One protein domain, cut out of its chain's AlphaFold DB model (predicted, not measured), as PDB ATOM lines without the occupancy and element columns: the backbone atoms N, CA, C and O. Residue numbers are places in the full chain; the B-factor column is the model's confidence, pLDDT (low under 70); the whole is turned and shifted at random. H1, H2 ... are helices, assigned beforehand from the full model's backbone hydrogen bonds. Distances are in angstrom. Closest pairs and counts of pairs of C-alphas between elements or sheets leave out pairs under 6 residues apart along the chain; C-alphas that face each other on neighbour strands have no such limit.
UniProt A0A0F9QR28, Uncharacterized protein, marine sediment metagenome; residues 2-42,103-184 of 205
ATOM      1  N   SER A   2     267.312 275.552 435.548       53.50
ATOM      2  CA  SER A   2     268.082 275.820 434.322       53.50
ATOM      3  C   SER A   2     269.235 276.798 434.611       53.50
ATOM      4  O   SER A   2     269.284 277.388 435.694       53.50
ATOM      5  N   LYS A   3     270.202 276.918 433.691       53.12
ATOM      6  CA  LYS A   3     271.286 277.913 433.801       53.12
ATOM      7  C   LYS A   3     270.726 279.339 433.764       53.12
ATOM      8  O   LYS A   3     271.075 280.123 434.636       53.12
ATOM      9  N   ASP A   4     269.771 279.589 432.874       49.91
ATOM     10  CA  ASP A   4     269.187 280.915 432.634       49.91
ATOM     11  C   ASP A   4     268.484 281.488 433.879       49.91
ATOM     12  O   ASP A   4     268.615 282.666 434.192       49.91
ATOM     13  N   ASN A   5     267.848 280.636 434.695       57.84
ATOM     14  CA  ASN A   5     267.224 281.066 435.955       57.84
ATOM     15  C   ASN A   5     268.233 281.427 437.065       57.84
ATOM     16  O   ASN A   5     267.828 281.924 438.111       57.84
ATOM     17  N   ARG A   6     269.529 281.112 436.917       59.50
ATOM     18  CA  ARG A   6     270.559 281.436 437.928       59.50
ATOM     19  C   ARG A   6     271.188 282.800 437.697       59.50
ATOM     20  O   ARG A   6     271.640 283.421 438.657       59.50
ATOM     21  N   GLU A   7     271.241 283.235 436.444       60.09
ATOM     22  CA  GLU A   7     271.864 284.501 436.059       60.09
ATOM     23  C   GLU A   7     270.992 285.685 436.492       60.09
ATOM     24  O   GLU A   7     271.512 286.619 437.100       60.09
ATOM     25  N   SER A   8     269.667 285.570 436.348       68.31
ATOM     26  CA  SER A   8     268.685 286.591 436.746       68.31
ATOM     27  C   SER A   8     268.404 286.690 438.253       68.31
ATOM     28  O   SER A   8     267.766 287.638 438.703       68.31
ATOM     29  N   MET A   9     268.860 285.727 439.057       79.94
ATOM     30  CA  MET A   9     268.564 285.670 440.492       79.94
ATOM     31  C   MET A   9     269.500 286.588 441.291       79.94
ATOM     32  O   MET A   9     270.714 286.393 441.241       79.94
ATOM     33  N   THR A  10     268.982 287.556 442.051       88.62
ATOM     34  CA  THR A  10     269.825 288.444 442.878       88.62
ATOM     35  C   THR A  10     270.532 287.678 444.000       88.62
ATOM     36  O   THR A  10     270.127 286.573 444.380       88.62
ATOM     37  N   ILE A  11     271.636 288.231 444.509       88.12
ATOM     38  CA  ILE A  11     272.426 287.576 445.557       88.12
ATOM     39  C   ILE A  11     271.673 287.573 446.891       88.12
ATOM     40  O   ILE A  11     271.683 286.564 447.594       88.12
ATOM     41  N   GLU A  12     270.926 288.640 447.173       89.31
ATOM     42  CA  GLU A  12     270.058 288.786 448.340       89.31
ATOM     43  C   GLU A  12     268.971 287.712 448.330       89.31
ATOM     44  O   GLU A  12     268.789 287.001 449.318       89.31
ATOM     45  N   TYR A  13     268.313 287.515 447.181       90.12
ATOM     46  CA  TYR A  13     267.318 286.457 447.023       90.12
ATOM     47  C   TYR A  13     267.940 285.071 447.222       90.12
ATOM     48  O   TYR A  13     267.347 284.211 447.870       90.12
ATOM     49  N   ALA A  14     269.138 284.831 446.679       89.75
ATOM     50  CA  ALA A  14     269.818 283.546 446.827       89.75
ATOM     51  C   ALA A  14     270.166 283.246 448.296       89.75
ATOM     52  O   ALA A  14     269.976 282.116 448.754       89.75
ATOM     53  N   ILE A  15     270.637 284.249 449.041       90.62
ATOM     54  CA  ILE A  15     270.937 284.141 450.474       90.62
ATOM     55  C   ILE A  15     269.655 283.890 451.274       90.62
ATOM     56  O   ILE A  15     269.629 282.983 452.107       90.62
ATOM     57  N   GLU A  16     268.583 284.630 450.998       92.50
ATOM     58  CA  GLU A  16     267.308 284.461 451.698       92.50
ATOM     59  C   GLU A  16     266.686 283.091 451.411       92.50
ATOM     60  O   GLU A  16     266.284 282.362 452.320       92.50
ATOM     61  N   LYS A  17     266.717 282.653 450.147       92.81
ATOM     62  CA  LYS A  17     266.235 281.324 449.775       92.81
ATOM     63  C   LYS A  17     267.048 280.216 450.439       92.81
ATOM     64  O   LYS A  17     266.472 279.204 450.833       92.81
ATOM     65  N   ARG A  18     268.365 280.399 450.595       93.06
ATOM     66  CA  ARG A  18     269.218 279.469 451.348       93.06
ATOM     67  C   ARG A  18     268.769 279.371 452.803       93.06
ATOM     68  O   ARG A  18     268.608 278.258 453.293       93.06
ATOM     69  N   LYS A  19     268.556 280.508 453.477       93.06
ATOM     70  CA  LYS A  19     268.079 280.547 454.869       93.06
ATOM     71  C   LYS A  19     266.737 279.838 455.018       93.06
ATOM     72  O   LYS A  19     266.614 278.975 455.876       93.06
ATOM     73  N   SER A  20     265.781 280.129 454.136       94.88
ATOM     74  CA  SER A  20     264.468 279.474 454.115       94.88
ATOM     75  C   SER A  20     264.572 277.954 453.934       94.88
ATOM     76  O   SER A  20     263.946 277.213 454.684       94.88
ATOM     77  N   LEU A  21     265.393 277.472 452.993       94.56
ATOM     78  CA  LEU A  21     265.581 276.031 452.772       94.56
ATOM     79  C   LEU A  21     266.251 275.334 453.962       94.56
ATOM     80  O   LEU A  21     265.896 274.201 454.278       94.56
ATOM     81  N   LEU A  22     267.217 275.990 454.611       93.75
ATOM     82  CA  LEU A  22     267.844 275.473 455.829       93.75
ATOM     83  C   LEU A  22     266.859 275.443 456.999       93.75
ATOM     84  O   LEU A  22     266.832 274.459 457.726       93.75
ATOM     85  N   ALA A  23     266.044 276.487 457.160       94.88
ATOM     86  CA  ALA A  23     265.012 276.535 458.188       94.88
ATOM     87  C   ALA A  23     263.982 275.412 457.997       94.88
ATOM     88  O   ALA A  23     263.656 274.731 458.960       94.88
ATOM     89  N   GLU A  24     263.533 275.163 456.762       94.25
ATOM     90  CA  GLU A  24     262.622 274.053 456.462       94.25
ATOM     91  C   GLU A  24     263.280 272.699 456.763       94.25
ATOM     92  O   GLU A  24     262.719 271.900 457.505       94.25
ATOM     93  N   LEU A  25     264.500 272.459 456.267       92.50
ATOM     94  CA  LEU A  25     265.218 271.196 456.485       92.50
ATOM     95  C   LEU A  25     265.544 270.906 457.959       92.50
ATOM     96  O   LEU A  25     265.694 269.737 458.307       92.50
ATOM     97  N   ASN A  26     265.673 271.944 458.786       92.75
ATOM     98  CA  ASN A  26     265.987 271.837 460.212       92.75
ATOM     99  C   ASN A  26     264.752 271.980 461.115       92.75
ATOM    100  O   ASN A  26     264.906 272.002 462.333       92.75
ATOM    101  N   SER A  27     263.555 272.132 460.547       92.56
ATOM    102  CA  SER A  27     262.326 272.270 461.327       92.56
ATOM    103  C   SER A  27     261.888 270.931 461.920       92.56
ATOM    104  O   SER A  27     262.020 269.892 461.268       92.56
ATOM    105  N   ASP A  28     261.309 270.966 463.121       91.62
ATOM    106  CA  ASP A  28     260.730 269.783 463.771       91.62
ATOM    107  C   ASP A  28     259.659 269.138 462.883       91.62
ATOM    108  O   ASP A  28     259.668 267.929 462.676       91.62
ATOM    109  N   GLU A  29     258.826 269.959 462.232       90.38
ATOM    110  CA  GLU A  29     257.822 269.492 461.273       90.38
ATOM    111  C   GLU A  29     258.447 268.649 460.148       90.38
ATOM    112  O   GLU A  29     257.919 267.600 459.776       90.38
ATOM    113  N   HIS A  30     259.584 269.080 459.593       89.12
ATOM    114  CA  HIS A  30     260.269 268.322 458.547       89.12
ATOM    115  C   HIS A  30     260.849 267.011 459.074       89.12
ATOM    116  O   HIS A  30     260.805 266.007 458.356       89.12
ATOM    117  N   TYR A  31     261.376 266.993 460.299       87.88
ATOM    118  CA  TYR A  31     261.849 265.766 460.939       87.88
ATOM    119  C   TYR A  31     260.707 264.779 461.186       87.88
ATOM    120  O   TYR A  31     260.833 263.615 460.803       87.88
ATOM    121  N   ASP A  32     259.576 265.252 461.706       86.94
ATOM    122  CA  ASP A  32     258.383 264.441 461.962       86.94
ATOM    123  C   ASP A  32     257.795 263.868 460.667       86.94
ATOM    124  O   ASP A  32     257.374 262.711 460.604       86.94
ATOM    125  N   GLN A  33     257.810 264.660 459.592       86.88
ATOM    126  CA  GLN A  33     257.325 264.238 458.280       86.88
ATOM    127  C   GLN A  33     258.322 263.360 457.521       86.88
ATOM    128  O   GLN A  33     257.916 262.700 456.566       86.88
ATOM    129  N   THR A  34     259.611 263.344 457.880       85.62
ATOM    130  CA  THR A  34     260.660 262.639 457.128       85.62
ATOM    131  C   THR A  34     261.041 261.326 457.820       85.62
ATOM    132  O   THR A  34     261.935 261.299 458.663       85.62
ATOM    133  N   PRO A  35     260.481 260.179 457.390       78.75
ATOM    134  CA  PRO A  35     260.636 258.901 458.089       78.75
ATOM    135  C   PRO A  35     262.069 258.356 458.078       78.75
ATOM    136  O   PRO A  35     262.376 257.399 458.781       78.75
ATOM    137  N   THR A  36     262.935 258.887 457.212       80.25
ATOM    138  CA  THR A  36     264.380 258.668 457.271       80.25
ATOM    139  C   THR A  36     265.124 259.681 456.402       80.25
ATOM    140  O   THR A  36     264.690 260.039 455.301       80.25
ATOM    141  N   VAL A  37     266.298 260.101 456.872       77.88
ATOM    142  CA  VAL A  37     267.304 260.836 456.086       77.88
ATOM    143  C   VAL A  37     268.411 259.922 455.547       77.88
ATOM    144  O   VAL A  37     269.202 260.338 454.701       77.88
ATOM    145  N   ALA A  38     268.446 258.670 456.010       77.94
ATOM    146  CA  ALA A  38     269.302 257.605 455.515       77.94
ATOM    147  C   ALA A  38     268.500 256.742 454.529       77.94
ATOM    148  O   ALA A  38     267.627 255.963 454.911       77.94
ATOM    149  N   PHE A  39     268.784 256.886 453.236       85.19
ATOM    150  CA  PHE A  39     268.011 256.236 452.171       85.19
ATOM    151  C   PHE A  39     268.306 254.734 451.994       85.19
ATOM    152  O   PHE A  39     267.760 254.117 451.081       85.19
ATOM    153  N   GLY A  40     269.126 254.144 452.870       82.38
ATOM    154  CA  GLY A  40     269.614 252.766 452.812       82.38
ATOM    155  C   GLY A  40     271.127 252.691 452.573       82.38
ATOM    156  O   GLY A  40     271.767 253.697 452.266       82.38
ATOM    157  N   ASN A  41     271.689 251.485 452.708       82.62
ATOM    158  CA  ASN A  41     273.130 251.220 452.562       82.62
ATOM    159  C   ASN A  41     273.544 250.854 451.128       82.62
ATOM    160  O   ASN A  41     274.727 250.672 450.847       82.62
ATOM    161  N   HIS A  42     272.575 250.728 450.221       87.00
ATOM    162  CA  HIS A  42     272.822 250.399 448.824       87.00
ATOM    163  C   HIS A  42     273.457 251.585 448.087       87.00
ATOM    164  O   HIS A  42     273.003 252.725 448.228       87.00
ATOM    165  N   ARG A 103     258.460 245.924 447.077       94.88
ATOM    166  CA  ARG A 103     258.898 245.459 448.404       94.88
ATOM    167  C   ARG A 103     260.351 244.989 448.414       94.88
ATOM    168  O   ARG A 103     261.003 245.099 449.445       94.88
ATOM    169  N   ASP A 104     260.865 244.567 447.259       93.19
ATOM    170  CA  ASP A 104     262.257 244.136 447.073       93.19
ATOM    171  C   ASP A 104     263.182 245.319 446.740       93.19
ATOM    172  O   ASP A 104     264.335 245.150 446.337       93.19
ATOM    173  N   PHE A 105     262.674 246.549 446.854       92.06
ATOM    174  CA  PHE A 105     263.422 247.745 446.513       92.06
ATOM    175  C   PHE A 105     264.566 247.965 447.519       92.06
ATOM    176  O   PHE A 105     264.315 248.044 448.722       92.06
ATOM    177  N   PRO A 106     265.822 248.112 447.061       91.00
ATOM    178  CA  PRO A 106     267.000 248.108 447.939       91.00
ATOM    179  C   PRO A 106     267.176 249.394 448.763       91.00
ATOM    180  O   PRO A 106     268.078 249.493 449.593       91.00
ATOM    181  N   LEU A 107     266.341 250.401 448.513       92.12
ATOM    182  CA  LEU A 107     266.382 251.712 449.151       92.12
ATOM    183  C   LEU A 107     265.034 252.027 449.807       92.12
ATOM    184  O   LEU A 107     264.007 251.437 449.478       92.12
ATOM    185  N   PHE A 108     265.037 253.011 450.703       93.88
ATOM    186  CA  PHE A 108     263.838 253.619 451.303       93.88
ATOM    187  C   PHE A 108     263.013 252.741 452.257       93.88
ATOM    188  O   PHE A 108     262.018 253.225 452.792       93.88
ATOM    189  N   GLY A 109     263.431 251.496 452.521       92.62
ATOM    190  CA  GLY A 109     262.817 250.647 453.549       92.62
ATOM    191  C   GLY A 109     261.350 250.329 453.260       92.62
ATOM    192  O   GLY A 109     260.492 250.547 454.109       92.62
ATOM    193  N   LEU A 110     261.063 249.861 452.042       94.38
ATOM    194  CA  LEU A 110     259.697 249.566 451.590       94.38
ATOM    195  C   LEU A 110     259.225 248.146 451.925       94.38
ATOM    196  O   LEU A 110     258.061 247.815 451.695       94.38
ATOM    197  N   SER A 111     260.118 247.302 452.444       93.62
ATOM    198  CA  SER A 111     259.778 245.940 452.850       93.62
ATOM    199  C   SER A 111     258.705 245.960 453.942       93.62
ATOM    200  O   SER A 111     258.777 246.750 454.881       93.62
ATOM    201  N   GLY A 112     257.685 245.115 453.789       93.50
ATOM    202  CA  GLY A 112     256.564 245.005 454.728       93.50
ATOM    203  C   GLY A 112     255.468 246.066 454.588       93.50
ATOM    204  O   GLY A 112     254.380 245.854 455.112       93.50
ATOM    205  N   LEU A 113     255.694 247.152 453.844       95.31
ATOM    206  CA  LEU A 113     254.678 248.190 453.661       95.31
ATOM    207  C   LEU A 113     253.599 247.754 452.663       95.31
ATOM    208  O   LEU A 113     253.856 247.007 451.705       95.31
ATOM    209  N   ASN A 114     252.379 248.245 452.873       95.44
ATOM    210  CA  ASN A 114     251.332 248.223 451.855       95.44
ATOM    211  C   ASN A 114     251.506 249.394 450.857       95.44
ATOM    212  O   ASN A 114     252.297 250.309 451.106       95.44
ATOM    213  N   PRO A 115     250.808 249.403 449.702       95.94
ATOM    214  CA  PRO A 115     251.021 250.447 448.699       95.94
ATOM    215  C   PRO A 115     250.686 251.873 449.161       95.94
ATOM    216  O   PRO A 115     251.275 252.825 448.645       95.94
ATOM    217  N   THR A 116     249.757 252.045 450.103       95.44
ATOM    218  CA  THR A 116     249.408 253.361 450.656       95.44
ATOM    219  C   THR A 116     250.541 253.875 451.541       95.44
ATOM    220  O   THR A 116     251.102 254.930 451.250       95.44
ATOM    221  N   GLU A 117     250.977 253.072 452.513       95.50
ATOM    222  CA  GLU A 117     252.101 253.390 453.409       95.50
ATOM    223  C   GLU A 117     253.401 253.628 452.632       95.50
ATOM    224  O   GLU A 117     254.138 254.584 452.880       95.50
ATOM    225  N   ALA A 118     253.686 252.782 451.637       96.50
ATOM    226  CA  ALA A 118     254.864 252.927 450.791       96.50
ATOM    227  C   ALA A 118     254.826 254.238 449.993       96.50
ATOM    228  O   ALA A 118     255.857 254.896 449.832       96.50
ATOM    229  N   ARG A 119     253.648 254.646 449.499       96.69
ATOM    230  CA  ARG A 119     253.479 255.919 448.786       96.69
ATOM    231  C   ARG A 119     253.714 257.108 449.713       96.69
ATOM    232  O   ARG A 119     254.433 258.017 449.308       96.69
ATOM    233  N   GLU A 120     253.133 257.107 450.908       95.06
ATOM    234  CA  GLU A 120     253.308 258.177 451.901       95.06
ATOM    235  C   GLU A 120     254.779 258.320 452.301       95.06
ATOM    236  O   GLU A 120     255.356 259.404 452.182       95.06
ATOM    237  N   ARG A 121     255.434 257.199 452.630       94.94
ATOM    238  CA  ARG A 121     256.866 257.160 452.950       94.94
ATOM    239  C   ARG A 121     257.727 257.730 451.825       94.94
ATOM    240  O   ARG A 121     258.619 258.544 452.067       94.94
ATOM    241  N   LEU A 122     257.471 257.314 450.585       96.19
ATOM    242  CA  LEU A 122     258.211 257.800 449.421       96.19
ATOM    243  C   LEU A 122     257.920 259.271 449.109       96.19
ATOM    244  O   LEU A 122     258.818 259.963 448.637       96.19
ATOM    245  N   ALA A 123     256.705 259.767 449.354       95.44
ATOM    246  CA  ALA A 123     256.365 261.173 449.156       95.44
ATOM    247  C   ALA A 123     257.166 262.077 450.106       95.44
ATOM    248  O   ALA A 123     257.779 263.047 449.656       95.44
ATOM    249  N   ALA A 124     257.245 261.701 451.382       94.38
ATOM    250  CA  ALA A 124     258.071 262.382 452.373       94.38
ATOM    251  C   ALA A 124     259.566 262.363 452.011       94.38
ATOM    252  O   ALA A 124     260.229 263.401 451.955       94.38
ATOM    253  N   ILE A 125     260.097 261.181 451.676       94.88
ATOM    254  CA  ILE A 125     261.494 261.024 451.248       94.88
ATOM    255  C   ILE A 125     261.785 261.876 450.006       94.88
ATOM    256  O   ILE A 125     262.820 262.543 449.939       94.88
ATOM    257  N   ARG A 126     260.871 261.897 449.032       96.06
ATOM    258  CA  ARG A 126     260.999 262.719 447.829       96.06
ATOM    259  C   ARG A 126     261.094 264.203 448.170       96.06
ATOM    260  O   ARG A 126     262.002 264.850 447.654       96.06
ATOM    261  N   LYS A 127     260.210 264.717 449.035       94.69
ATOM    262  CA  LYS A 127     260.227 266.117 449.495       94.69
ATOM    263  C   LYS A 127     261.594 266.465 450.093       94.69
ATOM    264  O   LYS A 127     262.233 267.414 449.647       94.69
ATOM    265  N   ASN A 128     262.111 265.631 450.998       94.88
ATOM    266  CA  ASN A 128     263.447 265.799 451.584       94.88
ATOM    267  C   ASN A 128     264.568 265.830 450.519       94.88
ATOM    268  O   ASN A 128     265.418 266.722 450.525       94.88
ATOM    269  N   ILE A 129     264.569 264.894 449.564       95.25
ATOM    270  CA  ILE A 129     265.567 264.858 448.480       95.25
ATOM    271  C   ILE A 129     265.472 266.116 447.597       95.25
ATOM    272  O   ILE A 129     266.501 266.675 447.208       95.25
ATOM    273  N   GLU A 130     264.260 266.576 447.278       95.50
ATOM    274  CA  GLU A 130     264.019 267.782 446.479       95.50
ATOM    275  C   GLU A 130     264.504 269.049 447.198       95.50
ATOM    276  O   GLU A 130     265.187 269.864 446.571       95.50
ATOM    277  N   LEU A 131     264.266 269.174 448.508       94.88
ATOM    278  CA  LEU A 131     264.789 270.267 449.335       94.88
ATOM    279  C   LEU A 131     266.319 270.279 449.357       94.88
ATOM    280  O   LEU A 131     266.935 271.306 449.073       94.88
ATOM    281  N   ARG A 132     266.958 269.125 449.587       94.19
ATOM    282  CA  ARG A 132     268.429 268.997 449.544       94.19
ATOM    283  C   ARG A 132     269.000 269.342 448.171       94.19
ATOM    284  O   ARG A 132     270.046 269.983 448.071       94.19
ATOM    285  N   LYS A 133     268.310 268.948 447.096       94.56
ATOM    286  CA  LYS A 133     268.689 269.294 445.719       94.56
ATOM    287  C   LYS A 133     268.570 270.795 445.459       94.56
ATOM    288  O   LYS A 133     269.444 271.365 444.804       94.56
ATOM    289  N   ALA A 134     267.497 271.422 445.939       93.88
ATOM    290  CA  ALA A 134     267.284 272.859 445.830       93.88
ATOM    291  C   ALA A 134     268.362 273.628 446.601       93.88
ATOM    292  O   ALA A 134     268.986 274.519 446.023       93.88
ATOM    293  N   LEU A 135     268.653 273.216 447.839       93.88
ATOM    294  CA  LEU A 135     269.700 273.804 448.672       93.88
ATOM    295  C   LEU A 135     271.060 273.732 447.975       93.88
ATOM    296  O   LEU A 135     271.685 274.766 447.769       93.88
ATOM    297  N   ALA A 136     271.464 272.557 447.480       92.62
ATOM    298  CA  ALA A 136     272.734 272.410 446.771       92.62
ATOM    299  C   ALA A 136     272.825 273.295 445.504       92.62
ATOM    300  O   ALA A 136     273.896 273.786 445.125       92.62
ATOM    301  N   GLY A 137     271.690 273.508 444.831       91.31
ATOM    302  CA  GLY A 137     271.579 274.425 443.700       91.31
ATOM    303  C   GLY A 137     271.782 275.886 444.104       91.31
ATOM    304  O   GLY A 137     272.555 276.587 443.448       91.31
ATOM    305  N   ILE A 138     271.127 276.322 445.182       91.75
ATOM    306  CA  ILE A 138     271.241 277.681 445.723       91.75
ATOM    307  C   ILE A 138     272.642 277.944 446.278       91.75
ATOM    308  O   ILE A 138     273.232 278.964 445.940       91.75
ATOM    309  N   GLU A 139     273.222 277.015 447.038       91.25
ATOM    310  CA  GLU A 139     274.585 277.131 447.576       91.25
ATOM    311  C   GLU A 139     275.627 277.245 446.469       91.25
ATOM    312  O   GLU A 139     276.558 278.041 446.560       91.25
ATOM    313  N   THR A 140     275.432 276.528 445.358       89.06
ATOM    314  CA  THR A 140     276.270 276.723 444.170       89.06
ATOM    315  C   THR A 140     276.163 278.151 443.632       89.06
ATOM    316  O   THR A 140     277.183 278.725 443.257       89.06
ATOM    317  N   THR A 141     274.958 278.727 443.565       88.31
ATOM    318  CA  THR A 141     274.779 280.107 443.089       88.31
ATOM    319  C   THR A 141     275.404 281.119 444.046       88.31
ATOM    320  O   THR A 141     276.132 281.995 443.586       88.31
ATOM    321  N   VAL A 142     275.176 280.980 445.355       88.19
ATOM    322  CA  VAL A 142     275.775 281.857 446.373       88.19
ATOM    323  C   VAL A 142     277.298 281.786 446.296       88.19
ATOM    324  O   VAL A 142     277.941 282.825 446.185       88.19
ATOM    325  N   ALA A 143     277.883 280.586 446.248       87.31
ATOM    326  CA  ALA A 143     279.331 280.411 446.162       87.31
ATOM    327  C   ALA A 143     279.944 281.040 444.898       87.31
ATOM    328  O   ALA A 143     281.052 281.564 444.955       87.31
ATOM    329  N   ILE A 144     279.239 280.995 443.758       86.62
ATOM    330  CA  ILE A 144     279.690 281.628 442.507       86.62
ATOM    331  C   ILE A 144     279.622 283.157 442.606       86.62
ATOM    332  O   ILE A 144     280.556 283.820 442.175       86.62
ATOM    333  N   LYS A 145     278.536 283.712 443.159       85.69
ATOM    334  CA  LYS A 145     278.312 285.168 443.203       85.69
ATOM    335  C   LYS A 145     279.057 285.885 444.337       85.69
ATOM    336  O   LYS A 145     279.265 287.083 444.237       85.69
ATOM    337  N   THR A 146     279.439 285.171 445.397       82.00
ATOM    338  CA  THR A 146     280.149 285.719 446.575       82.00
ATOM    339  C   THR A 146     281.643 285.384 446.597       82.00
ATOM    340  O   THR A 146     282.280 285.538 447.634       82.00
ATOM    341  N   GLU A 147     282.195 284.839 445.506       69.94
ATOM    342  CA  GLU A 147     283.597 284.386 445.440       69.94
ATOM    343  C   GLU A 147     283.999 283.443 446.602       69.94
ATOM    344  O   GLU A 147     285.128 283.452 447.079       69.94
ATOM    345  N   ARG A 148     283.068 282.571 447.031       67.06
ATOM    346  CA  ARG A 148     283.171 281.620 448.166       67.06
ATOM    347  C   ARG A 148     283.145 282.210 449.584       67.06
ATOM    348  O   ARG A 148     283.213 281.426 450.526       67.06
ATOM    349  N   ALA A 149     282.980 283.518 449.774       57.91
ATOM    350  CA  ALA A 149     283.022 284.125 451.111       57.91
ATOM    351  C   ALA A 149     281.882 283.672 452.054       57.91
ATOM    352  O   ALA A 149     282.037 283.724 453.271       57.91
ATOM    353  N   VAL A 150     280.738 283.223 451.514       63.66
ATOM    354  CA  VAL A 150     279.528 282.920 452.310       63.66
ATOM    355  C   VAL A 150     279.255 281.421 452.475       63.66
ATOM    356  O   VAL A 150     278.694 281.002 453.487       63.66
ATOM    357  N   CYS A 151     279.619 280.592 451.495       67.56
ATOM    358  CA  CYS A 151     279.492 279.138 451.599       67.56
ATOM    359  C   CYS A 151     280.371 278.407 450.583       67.56
ATOM    360  O   CYS A 151     280.624 278.896 449.476       67.56
ATOM    361  N   GLU A 152     280.766 277.182 450.924       76.31
ATOM    362  CA  GLU A 152     281.444 276.294 449.989       76.31
ATOM    363  C   GLU A 152     280.480 275.723 448.948       76.31
ATOM    364  O   GLU A 152     279.308 275.442 449.208       76.31
ATOM    365  N   LYS A 153     280.992 275.525 447.733       83.06
ATOM    366  CA  LYS A 153     280.222 274.901 446.662       83.06
ATOM    367  C   LYS A 153     280.041 273.407 446.962       83.06
ATOM    368  O   LYS A 153     281.046 272.714 447.129       83.06
ATOM    369  N   PRO A 154     278.813 272.869 446.888       86.50
ATOM    370  CA  PRO A 154     278.589 271.437 447.035       86.50
ATOM    371  C   PRO A 154     279.410 270.617 446.033       86.50
ATOM    372  O   PRO A 154     279.476 270.931 444.837       86.50
ATOM    373  N   GLY A 155     280.015 269.531 446.514       88.12
ATOM    374  CA  GLY A 155     280.800 268.626 445.678       88.12
ATOM    375  C   GLY A 155     279.965 268.009 444.550       88.12
ATOM    376  O   GLY A 155     278.809 267.626 444.744       88.12
ATOM    377  N   LYS A 156     280.556 267.855 443.355       87.88
ATOM    378  CA  LYS A 156     279.867 267.269 442.186       87.88
ATOM    379  C   LYS A 156     279.289 265.879 442.486       87.88
ATOM    380  O   LYS A 156     278.170 265.595 442.072       87.88
ATOM    381  N   GLY A 157     280.026 265.053 443.235       90.06
ATOM    382  CA  GLY A 157     279.582 263.718 443.646       90.06
ATOM    383  C   GLY A 157     278.349 263.748 444.552       90.06
ATOM    384  O   GLY A 157     277.442 262.947 444.363       90.06
ATOM    385  N   TYR A 158     278.254 264.716 445.469       90.81
ATOM    386  CA  TYR A 158     277.081 264.887 446.330       90.81
ATOM    387  C   TYR A 158     275.832 265.265 445.526       90.81
ATOM    388  O   TYR A 158     274.787 264.630 445.662       90.81
ATOM    389  N   VAL A 159     275.952 266.250 444.627       91.56
ATOM    390  CA  VAL A 159     274.843 266.680 443.757       91.56
ATOM    391  C   VAL A 159     274.365 265.529 442.874       91.56
ATOM    392  O   VAL A 159     273.164 265.317 442.707       91.56
ATOM    393  N   GLU A 160     275.304 264.767 442.319       92.69
ATOM    394  CA  GLU A 160     274.994 263.583 441.530       92.69
ATOM    395  C   GLU A 160     274.317 262.487 442.366       92.69
ATOM    396  O   GLU A 160     273.345 261.889 441.905       92.69
ATOM    397  N   LYS A 161     274.771 262.260 443.603       93.25
ATOM    398  CA  LYS A 161     274.174 261.284 444.520       93.25
ATOM    399  C   LYS A 161     272.724 261.644 444.856       93.25
ATOM    400  O   LYS A 161     271.859 260.774 444.803       93.25
ATOM    401  N   ILE A 162     272.437 262.922 445.123       93.50
ATOM    402  CA  ILE A 162     271.064 263.415 445.329       93.50
ATOM    403  C   ILE A 162     270.199 263.175 444.088       93.50
ATOM    404  O   ILE A 162     269.073 262.694 444.203       93.50
ATOM    405  N   ASP A 163     270.707 263.508 442.898       93.88
ATOM    406  CA  ASP A 163     269.957 263.305 441.654       93.88
ATOM    407  C   ASP A 163     269.641 261.825 441.417       93.88
ATOM    408  O   ASP A 163     268.534 261.475 441.004       93.88
ATOM    409  N   CYS A 164     270.593 260.954 441.747       94.69
ATOM    410  CA  CYS A 164     270.411 259.520 441.673       94.69
ATOM    411  C   CYS A 164     269.323 259.038 442.643       94.69
ATOM    412  O   CYS A 164     268.362 258.407 442.202       94.69
ATOM    413  N   TYR A 165     269.381 259.413 443.928       95.44
ATOM    414  CA  TYR A 165     268.327 259.070 444.893       95.44
ATOM    415  C   TYR A 165     266.946 259.576 444.468       95.44
ATOM    416  O   TYR A 165     265.957 258.863 444.629       95.44
ATOM    417  N   LEU A 166     266.857 260.764 443.862       95.31
ATOM    418  CA  LEU A 166     265.590 261.271 443.336       95.31
ATOM    419  C   LEU A 166     265.039 260.364 442.225       95.31
ATOM    420  O   LEU A 166     263.844 260.068 442.193       95.31
ATOM    421  N   LYS A 167     265.901 259.897 441.316       95.44
ATOM    422  CA  LYS A 167     265.524 258.970 440.236       95.44
ATOM    423  C   LYS A 167     265.076 257.615 440.778       95.44
ATOM    424  O   LYS A 167     264.040 257.114 440.343       95.44
ATOM    425  N   TRP A 168     265.780 257.088 441.774       95.31
ATOM    426  CA  TRP A 168     265.363 255.906 442.528       95.31
ATOM    427  C   TRP A 168     263.986 256.098 443.177       95.31
ATOM    428  O   TRP A 168     263.104 255.261 443.007       95.31
ATOM    429  N   CYS A 169     263.750 257.226 443.850       95.69
ATOM    430  CA  CYS A 169     262.472 257.509 444.504       95.69
ATOM    431  C   CYS A 169     261.309 257.575 443.501       95.69
ATOM    432  O   CYS A 169     260.226 257.046 443.753       95.69
ATOM    433  N   MET A 170     261.528 258.184 442.332       95.38
ATOM    434  CA  MET A 170     260.524 258.218 441.264       95.38
ATOM    435  C   MET A 170     260.235 256.827 440.689       95.38
ATOM    436  O   MET A 170     259.084 256.540 440.356       95.38
ATOM    437  N   TRP A 171     261.249 255.965 440.570       95.00
ATOM    438  CA  TRP A 171     261.053 254.580 440.142       95.00
ATOM    439  C   TRP A 171     260.223 253.795 441.169       95.00
ATOM    440  O   TRP A 171     259.210 253.201 440.797       95.00
ATOM    441  N   ALA A 172     260.564 253.886 442.457       95.62
ATOM    442  CA  ALA A 172     259.807 253.261 443.542       95.62
ATOM    443  C   ALA A 172     258.331 253.693 443.551       95.62
ATOM    444  O   ALA A 172     257.436 252.852 443.576       95.62
ATOM    445  N   LEU A 173     258.063 255.001 443.436       96.25
ATOM    446  CA  LEU A 173     256.698 255.544 443.390       96.25
ATOM    447  C   LEU A 173     255.875 254.960 442.235       96.25
ATOM    448  O   LEU A 173     254.668 254.744 442.369       96.25
ATOM    449  N   ARG A 174     256.514 254.692 441.091       95.00
ATOM    450  CA  ARG A 174     255.850 254.046 439.954       95.00
ATOM    451  C   ARG A 174     255.551 252.581 440.214       95.00
ATOM    452  O   ARG A 174     254.445 252.156 439.901       95.00
ATOM    453  N   LEU A 175     256.485 251.838 440.802       95.12
ATOM    454  CA  LEU A 175     256.256 250.443 441.180       95.12
ATOM    455  C   LEU A 175     255.096 250.326 442.179       95.12
ATOM    456  O   LEU A 175     254.194 249.516 441.983       95.12
ATOM    457  N   VAL A 176     255.055 251.204 443.186       95.88
ATOM    458  CA  VAL A 176     253.948 251.284 444.153       95.88
ATOM    459  C   VAL A 176     252.622 251.598 443.457       95.88
ATOM    460  O   VAL A 176     251.601 250.982 443.756       95.88
ATOM    461  N   LYS A 177     252.617 252.519 442.482       94.38
ATOM    462  CA  LYS A 177     251.415 252.821 441.690       94.38
ATOM    463  C   LYS A 177     250.917 251.597 440.914       94.38
ATOM    464  O   LYS A 177     249.717 251.347 440.925       94.38
ATOM    465  N   VAL A 178     251.817 250.851 440.272       91.88
ATOM    466  CA  VAL A 178     251.477 249.614 439.548       91.88
ATOM    467  C   VAL A 178     250.892 248.574 440.506       91.88
ATOM    468  O   VAL A 178     249.848 247.998 440.215       91.88
ATOM    469  N   ALA A 179     251.507 248.380 441.676       91.19
ATOM    470  CA  ALA A 179     251.015 247.443 442.684       91.19
ATOM    471  C   ALA A 179     249.611 247.808 443.198       91.19
ATOM    472  O   ALA A 179     248.742 246.941 443.251       91.19
ATOM    473  N   ALA A 180     249.364 249.090 443.493       90.94
ATOM    474  CA  ALA A 180     248.056 249.568 443.943       90.94
ATOM    475  C   ALA A 180     246.949 249.303 442.905       90.94
ATOM    476  O   ALA A 180     245.868 248.842 443.262       90.94
ATOM    477  N   SER A 181     247.218 249.531 441.612       88.69
ATOM    478  CA  SER A 181     246.256 249.224 440.541       88.69
ATOM    479  C   SER A 181     245.884 247.736 440.506       88.69
ATOM    480  O   SER A 181     244.709 247.397 440.378       88.69
ATOM    481  N   HIS A 182     246.868 246.847 440.669       83.88
ATOM    482  CA  HIS A 182     246.632 245.403 440.681       83.88
ATOM    483  C   HIS A 182     245.840 244.925 441.907       83.88
ATOM    484  O   HIS A 182     245.099 243.947 441.807       83.88
ATOM    485  N   GLU A 183     245.980 245.581 443.060       82.62
ATOM    486  CA  GLU A 183     245.171 245.278 444.247       82.62
ATOM    487  C   GLU A 183     243.701 245.664 444.032       82.62
ATOM    488  O   GLU A 183     242.814 244.840 444.268       82.62
ATOM    489  N   THR A 184     243.437 246.848 443.474       78.50
ATOM    490  CA  THR A 184     242.073 247.306 443.155       78.50
ATOM    491  C   THR A 184     241.367 246.381 442.156       78.50
ATOM    492  O   THR A 184     240.205 246.018 442.353       78.50
TER     493      THR A 184
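AT A GLANCE: This is residues 2 to 42 and 103 to 184 of the 205 residues of an uncharacterized protein of marine sediment metagenome (UniProt A0A0F9QR28). Two long helices, H4 and H5, lie side by side as a hairpin; the shorter H2 packs on H4, so that H4 runs between H2 and H5. The printed part has 123 residues, 85 of them in five named helices, H1 to H5 in chain order, with no named strand; the class is all helix. The whole is elongated, 53 by 28 by 26 A, and only just loose, close to compact, with a radius of gyration of the C-alphas of 16.9 A.

IN THESE COORDINATES: H1 is residues 4 to 7, from C-alpha 4 at (269.187, 280.915, 432.634). H2 is residues 11 to 25, 21.0 A long, and H3 residues 28 to 33. H4 is residues 115 to 145, 44.5 A, and H5 residues 156 to 184, 42.8 A, to C-alpha 184 at (242.073, 247.306, 443.155).

HOW THE PARTS SIT: H2 touches H4, closest at C-alphas Ala 14 and Ile 138, 6.1 A. H4 and H5, a helical hairpin, touch at a shallow tilt of 22 degrees, opposite ways, closest at C-alphas Pro 115 and Val 176, 5.5 A. H1 and H3 are each close to H4 but not clearly touching it. Every O i to N i+4 pair is within hydrogen-bond range in H2 to H5; H1 is too short for one.

THE WHOLE: Residues 43 to 102 are not printed; C-alphas 42 and 103 are 14.8 A apart. Residues 2 to 8 and 147 to 151 have pLDDT under 70.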